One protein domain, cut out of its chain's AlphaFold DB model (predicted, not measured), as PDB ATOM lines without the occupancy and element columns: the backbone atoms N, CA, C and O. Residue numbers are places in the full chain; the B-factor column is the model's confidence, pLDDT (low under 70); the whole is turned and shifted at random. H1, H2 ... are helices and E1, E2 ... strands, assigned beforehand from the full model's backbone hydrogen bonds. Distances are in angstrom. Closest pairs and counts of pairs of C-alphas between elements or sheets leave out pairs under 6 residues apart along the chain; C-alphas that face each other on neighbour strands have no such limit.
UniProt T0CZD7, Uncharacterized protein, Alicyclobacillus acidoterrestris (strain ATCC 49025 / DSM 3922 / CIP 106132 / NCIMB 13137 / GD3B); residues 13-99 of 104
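This is residues 13 to 99 of the 104 residues of an uncharacterized protein of Alicyclobacillus acidoterrestris (strain ATCC 49025 / DSM 3922 / CIP 106132 / NCIMB 13137 / GD3B) (UniProt T0CZD7). One strongly twisted sheet of five strands is covered on one face by two helices, H1 and H2, in two layers, while its other face is bare. The long loop of residues 20 to 34, joining E1 and E2, reaches away from this body at one end of the longest axis. The printed part has 87 residues with elements in the order E1 E2 E3 H1 H2 E4 E5; the sheet, E3 E2 E1 E4 E5, is mixed, and so is the class, helices and strands. It is only just compact, close to loose, with a radius of gyration of the C-alphas of 14.0 A and spans of 44 by 29 by 23 A.

Start with E1, residues 13 to 19, and E2, residues 35 to 42, an antiparallel hairpin with N 15 and O 39 at 3.0 A. E3, residues 47 to 52, forms a second hairpin with E2, N 40 and O 49 being 2.9 A apart; E1 E2 E3 are a meander, each strand the antiparallel neighbour of the one before. On the other side of E1 find E4, residues 85 to 88, parallel to it at 30 degrees, with N 14 and O 87 at 2.8 A. E4 and E5, residues 91 to 94, are an antiparallel hairpin, with N 88 and O 91 at 2.8 A. H1, residues 61 to 72, is on the sheet at a height of 8.7 A, across the strands at 85 degrees to E1 on the local plane; its Gln 68 and Gly 51 of E3 are their closest C-alphas, 7.9 A. H2, residues 74 to 83, is on the same face at a height of 5.5 A; its Ile 80 and Phe 86 of E4 are their closest C-alphas, 5.8 A. H1, with residues 69 to 70 alone, and H2 only just touch, with 3 pairs of C-alphas within 8 A, and only at the corner; Lys 70 and Met 77 have the closest C-alphas, 6.4 A. E3, H1 H2, E4 form a split strand-helix-strand unit, two strands running the same way with E2 E1 between them, and its crossover is right-handed. In H1 every O i to N i+4 pair is within hydrogen-bond range, in H2 4 of 6.

Find C-alpha 13 at (17.803, 6.010, 15.373), where E1 begins its 17.6 A. E2 runs 22.6 A, E3 17.9 A, H1 16.0 A, H2 14.9 A, E4 10.0 A and E5 9.9 A, ending at C-alpha 94 at (26.495, 14.985, 13.099).

The C-alphas farthest apart, those of Asp 31 and Gly 97, are 44.1 A apart. The printed part has no cut, and E1 to E2 is the long link. The mean pLDDT of the printed part is 75.9; look for values under 70 at residues 51 to 60 and 21 to 24, among others.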
ATOM      1  N   ASN A  13      18.073   6.404  16.750       81.88
ATOM      2  CA  ASN A  13      17.803   6.010  15.373       81.88
ATOM      3  C   ASN A  13      16.438   6.525  14.941       81.88
ATOM      4  O   ASN A  13      15.469   6.433  15.697       81.88
ATOM      5  N   PHE A  14      16.382   7.027  13.714       77.19
ATOM      6  CA  PHE A  14      15.180   7.505  13.061       77.19
ATOM      7  C   PHE A  14      14.910   6.672  11.823       77.19
ATOM      8  O   PHE A  14      15.776   6.525  10.958       77.19
ATOM      9  N   GLU A  15      13.687   6.170  11.734       76.12
ATOM     10  CA  GLU A  15      13.188   5.473  10.558       76.12
ATOM     11  C   GLU A  15      11.991   6.242  10.013       76.12
ATOM     12  O   GLU A  15      11.033   6.533  10.740       76.12
ATOM     13  N   PHE A  16      12.061   6.620   8.736       74.62
ATOM     14  CA  PHE A  16      10.920   7.233   8.069       74.62
ATOM     15  C   PHE A  16       9.986   6.163   7.547       74.62
ATOM     16  O   PHE A  16      10.322   5.410   6.632       74.62
ATOM     17  N   GLU A  17       8.774   6.175   8.082       72.12
ATOM     18  CA  GLU A  17       7.728   5.257   7.684       72.12
ATOM     19  C   GLU A  17       6.501   6.004   7.177       72.12
ATOM     20  O   GLU A  17       6.248   7.183   7.455       72.12
ATOM     21  N   THR A  18       5.737   5.285   6.369       75.50
ATOM     22  CA  THR A  18       4.428   5.726   5.916       75.50
ATOM     23  C   THR A  18       3.390   5.055   6.800       75.50
ATOM     24  O   THR A  18       3.271   3.834   6.806       75.50
ATOM     25  N   PHE A  19       2.644   5.861   7.547       69.56
ATOM     26  CA  PHE A  19       1.631   5.399   8.482       69.56
ATOM     27  C   PHE A  19       0.251   5.493   7.847       69.56
ATOM     28  O   PHE A  19      -0.132   6.535   7.310       69.56
ATOM     29  N   THR A  20      -0.529   4.426   7.968       73.69
ATOM     30  CA  THR A  20      -1.970   4.487   7.715       73.69
ATOM     31  C   THR A  20      -2.660   4.909   9.011       73.69
ATOM     32  O   THR A  20      -2.513   4.206  10.018       73.69
ATOM     33  N   PRO A  21      -3.395   6.039   9.033       66.94
ATOM     34  CA  PRO A  21      -4.117   6.467  10.222       66.94
ATOM     35  C   PRO A  21      -5.031   5.347  10.717       66.94
ATOM     36  O   PRO A  21      -5.826   4.803   9.950       66.94
ATOM     37  N   SER A  22      -4.901   5.005  11.994       67.38
ATOM     38  CA  SER A  22      -5.796   4.066  12.662       67.38
ATOM     39  C   SER A  22      -6.674   4.826  13.644       67.38
ATOM     40  O   SER A  22      -6.245   5.839  14.205       67.38
ATOM     41  N   ASP A  23      -7.909   4.373  13.827       69.12
ATOM     42  CA  ASP A  23      -8.759   4.891  14.894       69.12
ATOM     43  C   ASP A  23      -8.252   4.451  16.282       69.12
ATOM     44  O   ASP A  23      -7.272   3.711  16.414       69.12
ATOM     45  N   PHE A  24      -8.913   4.921  17.344       65.88
ATOM     46  CA  PHE A  24      -8.558   4.567  18.724       65.88
ATOM     47  C   PHE A  24      -8.721   3.068  19.037       65.88
ATOM     48  O   PHE A  24      -8.220   2.612  20.063       65.88
ATOM     49  N   GLU A  25      -9.405   2.312  18.175       76.69
ATOM     50  CA  GLU A  25      -9.600   0.863  18.284       76.69
ATOM     51  C   GLU A  25      -8.576   0.074  17.448       76.69
ATOM     52  O   GLU A  25      -8.519  -1.152  17.533       76.69
ATOM     53  N   GLY A  26      -7.718   0.766  16.690       62.75
ATOM     54  CA  GLY A  26      -6.681   0.170  15.854       62.75
ATOM     55  C   GLY A  26      -7.149  -0.219  14.450       62.75
ATOM     56  O   GLY A  26      -6.395  -0.872  13.726       62.75
ATOM     57  N   HIS A  27      -8.353   0.176  14.026       76.31
ATOM     58  CA  HIS A  27      -8.795  -0.051  12.654       76.31
ATOM     59  C   HIS A  27      -8.164   0.976  11.721       76.31
ATOM     60  O   HIS A  27      -8.330   2.188  11.879       76.31
ATOM     61  N   GLN A  28      -7.452   0.478  10.716       77.00
ATOM     62  CA  GLN A  28      -6.854   1.316   9.688       77.00
ATOM     63  C   GLN A  28      -7.941   1.932   8.809       77.00
ATOM     64  O   GLN A  28      -8.755   1.223   8.214       77.00
ATOM     65  N   ASN A  29      -7.922   3.256   8.683       71.06
ATOM     66  CA  ASN A  29      -8.757   3.957   7.724       71.06
ATOM     67  C   ASN A  29      -8.035   3.991   6.370       71.06
ATOM     68  O   ASN A  29      -7.166   4.831   6.141       71.06
ATOM     69  N   LEU A  30      -8.389   3.047   5.494       68.31
ATOM     70  CA  LEU A  30      -7.802   2.893   4.156       68.31
ATOM     71  C   LEU A  30      -8.228   3.995   3.171       68.31
ATOM     72  O   LEU A  30      -7.580   4.160   2.140       68.31
ATOM     73  N   ASP A  31      -9.288   4.743   3.485       71.06
ATOM     74  CA  ASP A  31      -9.763   5.865   2.668       71.06
ATOM     75  C   ASP A  31      -8.971   7.151   2.947       71.06
ATOM     76  O   ASP A  31      -8.997   8.094   2.152       71.06
ATOM     77  N   ASN A  32      -8.242   7.198   4.066       64.62
ATOM     78  CA  ASN A  32      -7.362   8.311   4.380       64.62
ATOM     79  C   ASN A  32      -6.005   8.146   3.684       64.62
ATOM     80  O   ASN A  32      -5.418   7.060   3.709       64.62
ATOM     81  N   PRO A  33      -5.448   9.231   3.115       68.31
ATOM     82  CA  PRO A  33      -4.114   9.188   2.542       68.31
ATOM     83  C   PRO A  33      -3.100   8.822   3.625       68.31
ATOM     84  O   PRO A  33      -3.145   9.346   4.744       68.31
ATOM     85  N   SER A  34      -2.171   7.928   3.288       72.50
ATOM     86  CA  SER A  34      -1.092   7.577   4.200       72.50
ATOM     87  C   SER A  34      -0.256   8.810   4.540       72.50
ATOM     88  O   SER A  34       0.055   9.638   3.680       72.50
ATOM     89  N   VAL A  35       0.117   8.924   5.809       71.88
ATOM     90  CA  VAL A  35       0.861  10.063   6.341       71.88
ATOM     91  C   VAL A  35       2.324   9.668   6.482       71.88
ATOM     92  O   VAL A  35       2.640   8.617   7.036       71.88
ATOM     93  N   ARG A  36       3.240  10.512   6.002       73.81
ATOM     94  CA  ARG A  36       4.671  10.334   6.271       73.81
ATOM     95  C   ARG A  36       5.000  10.775   7.692       73.81
ATOM     96  O   ARG A  36       4.653  11.884   8.110       73.81
ATOM     97  N   GLY A  37       5.711   9.927   8.416       74.31
ATOM     98  CA  GLY A  37       6.191  10.240   9.751       74.31
ATOM     99  C   GLY A  37       7.557   9.644  10.025       74.31
ATOM    100  O   GLY A  37       8.231   9.148   9.124       74.31
ATOM    101  N   TYR A  38       7.946   9.702  11.289       77.44
ATOM    102  CA  TYR A  38       9.175   9.122  11.796       77.44
ATOM    103  C   TYR A  38       8.894   8.301  13.050       77.44
ATOM    104  O   TYR A  38       8.095   8.698  13.906       77.44
ATOM    105  N   LEU A  39       9.591   7.178  13.155       79.69
ATOM    106  CA  LEU A  39       9.826   6.475  14.406       79.69
ATOM    107  C   LEU A  39      11.180   6.918  14.934       79.69
ATOM    108  O   LEU A  39      12.137   7.011  14.169       79.69
ATOM    109  N   VAL A  40      11.260   7.191  16.233       81.06
ATOM    110  CA  VAL A  40      12.531   7.411  16.918       81.06
ATOM    111  C   VAL A  40      12.716   6.362  17.998       81.06
ATOM    112  O   VAL A  40      11.880   6.225  18.890       81.06
ATOM    113  N   TYR A  41      13.833   5.646  17.936       82.06
ATOM    114  CA  TYR A  41      14.251   4.694  18.956       82.06
ATOM    115  C   TYR A  41      15.524   5.186  19.634       82.06
ATOM    116  O   TYR A  41      16.512   5.492  18.967       82.06
ATOM    117  N   ASN A  42      15.508   5.243  20.965       80.88
ATOM    118  CA  ASN A  42      16.686   5.542  21.766       80.88
ATOM    119  C   ASN A  42      17.128   4.278  22.510       80.88
ATOM    120  O   ASN A  42      16.474   3.846  23.465       80.88
ATOM    121  N   ASP A  43      18.261   3.709  22.095       77.81
ATOM    122  CA  ASP A  43      18.754   2.463  22.680       77.81
ATOM    123  C   ASP A  43      19.257   2.621  24.122       77.81
ATOM    124  O   ASP A  43      19.064   1.721  24.940       77.81
ATOM    125  N   GLY A  44      19.840   3.777  24.457       72.88
ATOM    126  CA  GLY A  44      20.314   4.075  25.812       72.88
ATOM    127  C   GLY A  44      19.178   4.125  26.836       72.88
ATOM    128  O   GLY A  44      19.319   3.647  27.961       72.88
ATOM    129  N   ARG A  45      18.015   4.643  26.428       76.56
ATOM    130  CA  ARG A  45      16.821   4.770  27.278       76.56
ATOM    131  C   ARG A  45      15.850   3.596  27.169       76.56
ATOM    132  O   ARG A  45      14.962   3.497  28.011       76.56
ATOM    133  N   LYS A  46      16.001   2.736  26.153       77.38
ATOM    134  CA  LYS A  46      15.015   1.706  25.771       77.38
ATOM    135  C   LYS A  46      13.613   2.311  25.616       77.38
ATOM    136  O   LYS A  46      12.634   1.796  26.150       77.38
ATOM    137  N   ASP A  47      13.554   3.438  24.913       77.38
ATOM    138  CA  ASP A  47      12.379   4.306  24.794       77.38
ATOM    139  C   ASP A  47      12.093   4.614  23.318       77.38
ATOM    140  O   ASP A  47      13.010   4.619  22.487       77.38
ATOM    141  N   PHE A  48      10.826   4.872  22.998       75.19
ATOM    142  CA  PHE A  48      10.371   5.154  21.641       75.19
ATOM    143  C   PHE A  48       9.495   6.407  21.586       75.19
ATOM    144  O   PHE A  48       8.696   6.694  22.474       75.19
ATOM    145  N   GLY A  49       9.636   7.150  20.495       68.62
ATOM    146  CA  GLY A  49       8.777   8.273  20.142       68.62
ATOM    147  C   GLY A  49       8.332   8.163  18.691       68.62
ATOM    148  O   GLY A  49       8.925   7.431  17.897       68.62
ATOM    149  N   PHE A  50       7.287   8.896  18.330       71.19
ATOM    150  CA  PHE A  50       6.835   8.980  16.948       71.19
ATOM    151  C   PHE A  50       6.243  10.356  16.655       71.19
ATOM    152  O   PHE A  50       5.724  11.042  17.540       71.19
ATOM    153  N   GLY A  51       6.289  10.756  15.388       67.69
ATOM    154  CA  GLY A  51       5.660  11.984  14.927       67.69
ATOM    155  C   GLY A  51       5.405  11.977  13.427       67.69
ATOM    156  O   GLY A  51       5.935  11.158  12.688       67.69
ATOM    157  N   THR A  52       4.571  12.906  12.974       66.56
ATOM    158  CA  THR A  52       4.208  13.073  11.560       66.56
ATOM    159  C   THR A  52       4.733  14.403  11.034       66.56
ATOM    160  O   THR A  52       4.690  15.406  11.756       66.56
ATOM    161  N   PHE A  53       5.171  14.445   9.775       67.94
ATOM    162  CA  PHE A  53       5.502  15.711   9.115       67.94
ATOM    163  C   PHE A  53       4.260  16.289   8.446       67.94
ATOM    164  O   PHE A  53       3.521  15.577   7.773       67.94
ATOM    165  N   GLY A  54       4.036  17.592   8.621       52.16
ATOM    166  CA  GLY A  54       2.958  18.291   7.924       52.16
ATOM    167  C   GLY A  54       3.250  18.456   6.432       52.16
ATOM    168  O   GLY A  54       2.375  18.179   5.621       52.16
ATOM    169  N   MET A  55       4.467  18.902   6.074       52.00
ATOM    170  CA  MET A  55       4.891  19.222   4.694       52.00
ATOM    171  C   MET A  55       6.432  19.275   4.543       52.00
ATOM    172  O   MET A  55       6.958  20.207   3.945       52.00
ATOM    173  N   SER A  56       7.176  18.338   5.136       53.41
ATOM    174  CA  SER A  56       8.645  18.317   5.006       53.41
ATOM    175  C   SER A  56       9.040  17.742   3.640       53.41
ATOM    176  O   SER A  56       8.598  16.642   3.287       53.41
ATOM    177  N   ASP A  57       9.820  18.485   2.854       56.94
ATOM    178  CA  ASP A  57      10.508  17.927   1.691       56.94
ATOM    179  C   ASP A  57      11.820  17.251   2.132       56.94
ATOM    180  O   ASP A  57      12.276  17.393   3.265       56.94
ATOM    181  N   THR A  58      12.435  16.455   1.257       59.22
ATOM    182  CA  THR A  58      13.649  15.697   1.611       59.22
ATOM    183  C   THR A  58      14.837  16.576   2.010       59.22
ATOM    184  O   THR A  58      15.765  16.053   2.612       59.22
ATOM    185  N   TYR A  59      14.832  17.875   1.687       53.53
ATOM    186  CA  TYR A  59      15.945  18.781   1.976       53.53
ATOM    187  C   TYR A  59      15.880  19.378   3.384       53.53
ATOM    188  O   TYR A  59      16.908  19.798   3.911       53.53
ATOM    189  N   THR A  60      14.699  19.424   4.005       67.75
ATOM    190  CA  THR A  60      14.531  19.957   5.368       67.75
ATOM    191  C   THR A  60      14.340  18.873   6.416       67.75
ATOM    192  O   THR A  60      14.225  19.190   7.598       67.75
ATOM    193  N   ILE A  61      14.330  17.602   6.007       71.50
ATOM    194  CA  ILE A  61      13.907  16.497   6.863       71.50
ATOM    195  C   ILE A  61      14.756  16.369   8.135       71.50
ATOM    196  O   ILE A  61      14.205  16.188   9.218       71.50
ATOM    197  N   ASP A  62      16.066  16.590   8.046       72.56
ATOM    198  CA  ASP A  62      16.979  16.599   9.193       72.56
ATOM    199  C   ASP A  62      16.664  17.718  10.189       72.56
ATOM    200  O   ASP A  62      16.591  17.497  11.400       72.56
ATOM    201  N   TYR A  63      16.457  18.931   9.671       72.38
ATOM    202  CA  TYR A  63      16.108  20.097  10.476       72.38
ATOM    203  C   TYR A  63      14.738  19.916  11.131       72.38
ATOM    204  O   TYR A  63      14.561  20.249  12.304       72.38
ATOM    205  N   ASP A  64      13.779  19.348  10.404       75.75
ATOM    206  CA  ASP A  64      12.442  19.070  10.913       75.75
ATOM    207  C   ASP A  64      12.472  17.990  12.002       75.75
ATOM    208  O   ASP A  64      11.804  18.147  13.027       75.75
ATOM    209  N   VAL A  65      13.284  16.939  11.840       76.06
ATOM    210  CA  VAL A  65      13.523  15.921  12.876       76.06
ATOM    211  C   VAL A  65      14.090  16.569  14.139       76.06
ATOM    212  O   VAL A  65      13.503  16.422  15.215       76.06
ATOM    213  N   LEU A  66      15.168  17.349  14.026       78.94
ATOM    214  CA  LEU A  66      15.789  18.020  15.174       78.94
ATOM    215  C   LEU A  66      14.827  18.980  15.879       78.94
ATOM    216  O   LEU A  66      14.713  18.955  17.108       78.94
ATOM    217  N   ASN A  67      14.080  19.783  15.122       79.50
ATOM    218  CA  ASN A  67      13.087  20.700  15.680       79.50
ATOM    219  C   ASN A  67      11.970  19.954  16.421       79.50
ATOM    220  O   ASN A  67      11.557  20.370  17.507       79.50
ATOM    221  N   GLN A  68      11.494  18.832  15.876       76.25
ATOM    222  CA  GLN A  68      10.480  18.018  16.540       76.25
ATOM    223  C   GLN A  68      11.010  17.357  17.815       76.25
ATOM    224  O   GLN A  68      10.287  17.331  18.811       76.25
ATOM    225  N   ILE A  69      12.257  16.878  17.838       76.00
ATOM    226  CA  ILE A  69      12.879  16.332  19.055       76.00
ATOM    227  C   ILE A  69      12.989  17.418  20.118       76.00
ATOM    228  O   ILE A  69      12.540  17.211  21.243       76.00
ATOM    229  N   LYS A  70      13.526  18.593  19.764       82.56
ATOM    230  CA  LYS A  70      13.640  19.732  20.687       82.56
ATOM    231  C   LYS A  70      12.273  20.094  21.289       82.56
ATOM    232  O   LYS A  70      12.191  20.371  22.483       82.56
ATOM    233  N   ALA A  71      11.202  20.030  20.494       80.56
ATOM    234  CA  ALA A  71       9.848  20.366  20.933       80.56
ATOM    235  C   ALA A  71       9.140  19.263  21.744       80.56
ATOM    236  O   ALA A  71       8.464  19.566  22.725       80.56
ATOM    237  N   LYS A  72       9.244  17.995  21.326       77.69
ATOM    238  CA  LYS A  72       8.418  16.885  21.842       77.69
ATOM    239  C   LYS A  72       9.189  15.866  22.670       77.69
ATOM    240  O   LYS A  72       8.618  15.252  23.565       77.69
ATOM    241  N   HIS A  73      10.479  15.703  22.398       77.88
ATOM    242  CA  HIS A  73      11.344  14.719  23.043       77.88
ATOM    243  C   HIS A  73      12.667  15.354  23.515       77.88
ATOM    244  O   HIS A  73      13.739  14.835  23.199       77.88
ATOM    245  N   PRO A  74      12.652  16.454  24.301       83.12
ATOM    246  CA  PRO A  74      13.878  17.170  24.679       83.12
ATOM    247  C   PRO A  74      14.871  16.290  25.456       83.12
ATOM    248  O   PRO A  74      16.078  16.510  25.405       83.12
ATOM    249  N   ALA A  75      14.384  15.244  26.130       81.50
ATOM    250  CA  ALA A  75      15.229  14.262  26.802       81.50
ATOM    251  C   ALA A  75      16.110  13.447  25.834       81.50
ATOM    252  O   ALA A  75      17.182  13.001  26.233       81.50
ATOM    253  N   PHE A  76      15.686  13.259  24.579       82.19
ATOM    254  CA  PHE A  76      16.467  12.546  23.563       82.19
ATOM    255  C   PHE A  76      17.564  13.449  22.994       82.19
ATOM    256  O   PHE A  76      18.627  12.955  22.634       82.19
ATOM    257  N   MET A  77      17.351  14.771  22.988       85.88
ATOM    258  CA  MET A  77      18.344  15.737  22.513       85.88
ATOM    259  C   MET A  77      19.648  15.659  23.312       85.88
ATOM    260  O   MET A  77      20.730  15.760  22.744       85.88
ATOM    261  N   LYS A  78      19.555  15.419  24.625       84.88
ATOM    262  CA  LYS A  78      20.733  15.250  25.482       84.88
ATOM    263  C   LYS A  78      21.630  14.099  25.001       84.88
ATOM    264  O   LYS A  78      22.828  14.289  24.850       84.88
ATOM    265  N   GLU A  79      21.037  12.943  24.717       84.88
ATOM    266  CA  GLU A  79      21.751  11.749  24.232       84.88
ATOM    267  C   GLU A  79      22.353  11.966  22.839       84.88
ATOM    268  O   GLU A  79      23.490  11.577  22.586       84.88
ATOM    269  N   ILE A  80      21.622  12.637  21.943       86.81
ATOM    270  CA  ILE A  80      22.117  12.969  20.598       86.81
ATOM    271  C   ILE A  80      23.363  13.863  20.685       86.81
ATOM    272  O   ILE A  80      24.352  13.605  20.003       86.81
ATOM    273  N   VAL A  81      23.349  14.881  21.553       89.19
ATOM    274  CA  VAL A  81      24.513  15.757  21.776       89.19
ATOM    275  C   VAL A  81      25.677  14.991  22.405       89.19
ATOM    276  O   VAL A  81      26.810  15.129  21.950       89.19
ATOM    277  N   GLU A  82      25.422  14.155  23.416       87.62
ATOM    278  CA  GLU A  82      26.457  13.337  24.067       87.62
ATOM    279  C   GLU A  82      27.136  12.366  23.088       87.62
ATOM    280  O   GLU A  82      28.333  12.100  23.207       87.62
ATOM    281  N   GLN A  83      26.402  11.879  22.087       85.19
ATOM    282  CA  GLN A  83      26.933  11.005  21.039       85.19
ATOM    283  C   GLN A  83      27.488  11.755  19.823       85.19
ATOM    284  O   GLN A  83      28.137  11.140  18.974       85.19
ATOM    285  N   GLY A  84      27.270  13.070  19.752       88.44
ATOM    286  CA  GLY A  84      27.688  13.928  18.645       88.44
ATOM    287  C   GLY A  84      26.872  13.737  17.365       88.44
ATOM    288  O   GLY A  84      27.332  14.127  16.294       88.44
ATOM    289  N   GLY A  85      25.694  13.116  17.444       88.38
ATOM    290  CA  GLY A  85      24.857  12.870  16.276       88.38
ATOM    291  C   GLY A  85      23.774  11.815  16.472       88.38
ATOM    292  O   GLY A  85      23.532  11.318  17.575       88.38
ATOM    293  N   PHE A  86      23.097  11.505  15.373       85.81
ATOM    294  CA  PHE A  86      21.984  10.563  15.303       85.81
ATOM    295  C   PHE A  86      21.938   9.884  13.933       85.81
ATOM    296  O   PHE A  86      22.512  10.386  12.972       85.81
ATOM    297  N   ASN A  87      21.264   8.738  13.832       85.44
ATOM    298  CA  ASN A  87      21.100   8.045  12.553       85.44
ATOM    299  C   ASN A  87      19.708   8.291  11.979       85.44
ATOM    300  O   ASN A  87      18.725   8.066  12.677       85.44
ATOM    301  N   ILE A  88      19.613   8.636  10.699       80.88
ATOM    302  CA  ILE A  88      18.359   8.650   9.946       80.88
ATOM    303  C   ILE A  88      18.482   7.653   8.797       80.88
ATOM    304  O   ILE A  88      19.366   7.780   7.954       80.88
ATOM    305  N   ASN A  89      17.611   6.642   8.748       77.31
ATOM    306  CA  ASN A  89      17.602   5.618   7.694       77.31
ATOM    307  C   ASN A  89      18.994   5.001   7.409       77.31
ATOM    308  O   ASN A  89      19.343   4.718   6.263       77.31
ATOM    309  N   GLY A  90      19.806   4.813   8.453       76.62
ATOM    310  CA  GLY A  90      21.156   4.247   8.357       76.62
ATOM    311  C   GLY A  90      22.265   5.224   7.945       76.62
ATOM    312  O   GLY A  90      23.417   4.802   7.842       76.62
ATOM    313  N   VAL A  91      21.949   6.506   7.737       81.25
ATOM    314  CA  VAL A  91      22.921   7.588   7.531       81.25
ATOM    315  C   VAL A  91      23.160   8.298   8.859       81.25
ATOM    316  O   VAL A  91      22.212   8.550   9.594       81.25
ATOM    317  N   TRP A  92      24.418   8.598   9.181       84.75
ATOM    318  CA  TRP A  92      24.786   9.312  10.404       84.75
ATOM    319  C   TRP A  92      24.803  10.822  10.164       84.75
ATOM    320  O   TRP A  92      25.459  11.289   9.237       84.75
ATOM    321  N   HIS A  93      24.137  11.565  11.042       85.62
ATOM    322  CA  HIS A  93      23.984  13.015  11.002       85.62
ATOM    323  C   HIS A  93      24.657  13.622  12.228       85.62
ATOM    324  O   HIS A  93      24.251  13.366  13.366       85.62
ATOM    325  N   GLU A  94      25.712  14.404  12.009       89.56
ATOM    326  CA  GLU A  94      26.495  14.985  13.099       89.56
ATOM    327  C   GLU A  94      25.858  16.266  13.626       89.56
ATOM    328  O   GLU A  94      25.385  17.115  12.862       89.56
ATOM    329  N   VAL A  95      25.921  16.438  14.947       89.31
ATOM    330  CA  VAL A  95      25.501  17.668  15.619       89.31
ATOM    331  C   VAL A  95      26.622  18.260  16.466       89.31
ATOM    332  O   VAL A  95      27.523  17.557  16.926       89.31
ATOM    333  N   ASN A  96      26.558  19.568  16.702       90.50
ATOM    334  CA  ASN A  96      27.418  20.250  17.667       90.50
ATOM    335  C   ASN A  96      26.893  20.112  19.116       90.50
ATOM    336  O   ASN A  96      25.870  19.480  19.382       90.50
ATOM    337  N   GLY A  97      27.588  20.753  20.064       87.75
ATOM    338  CA  GLY A  97      27.215  20.778  21.487       87.75
ATOM    339  C   GLY A  97      25.861  21.430  21.801       87.75
ATOM    340  O   GLY A  97      25.315  21.198  22.877       87.75
ATOM    341  N   ASP A  98      25.309  22.204  20.865       87.75
ATOM    342  CA  ASP A  98      24.006  22.868  20.977       87.75
ATOM    343  C   ASP A  98      22.874  22.040  20.331       87.75
ATOM    344  O   ASP A  98      21.694  22.400  20.395       87.75
ATOM    345  N   GLY A  99      23.218  20.894  19.729       85.00
ATOM    346  CA  GLY A  99      22.275  20.032  19.026       85.00
ATOM    347  C   GLY A  99      21.875  20.559  17.650       85.00
ATOM    348  O   GLY A  99      20.770  20.268  17.187       85.00
TER     349      GLY A  99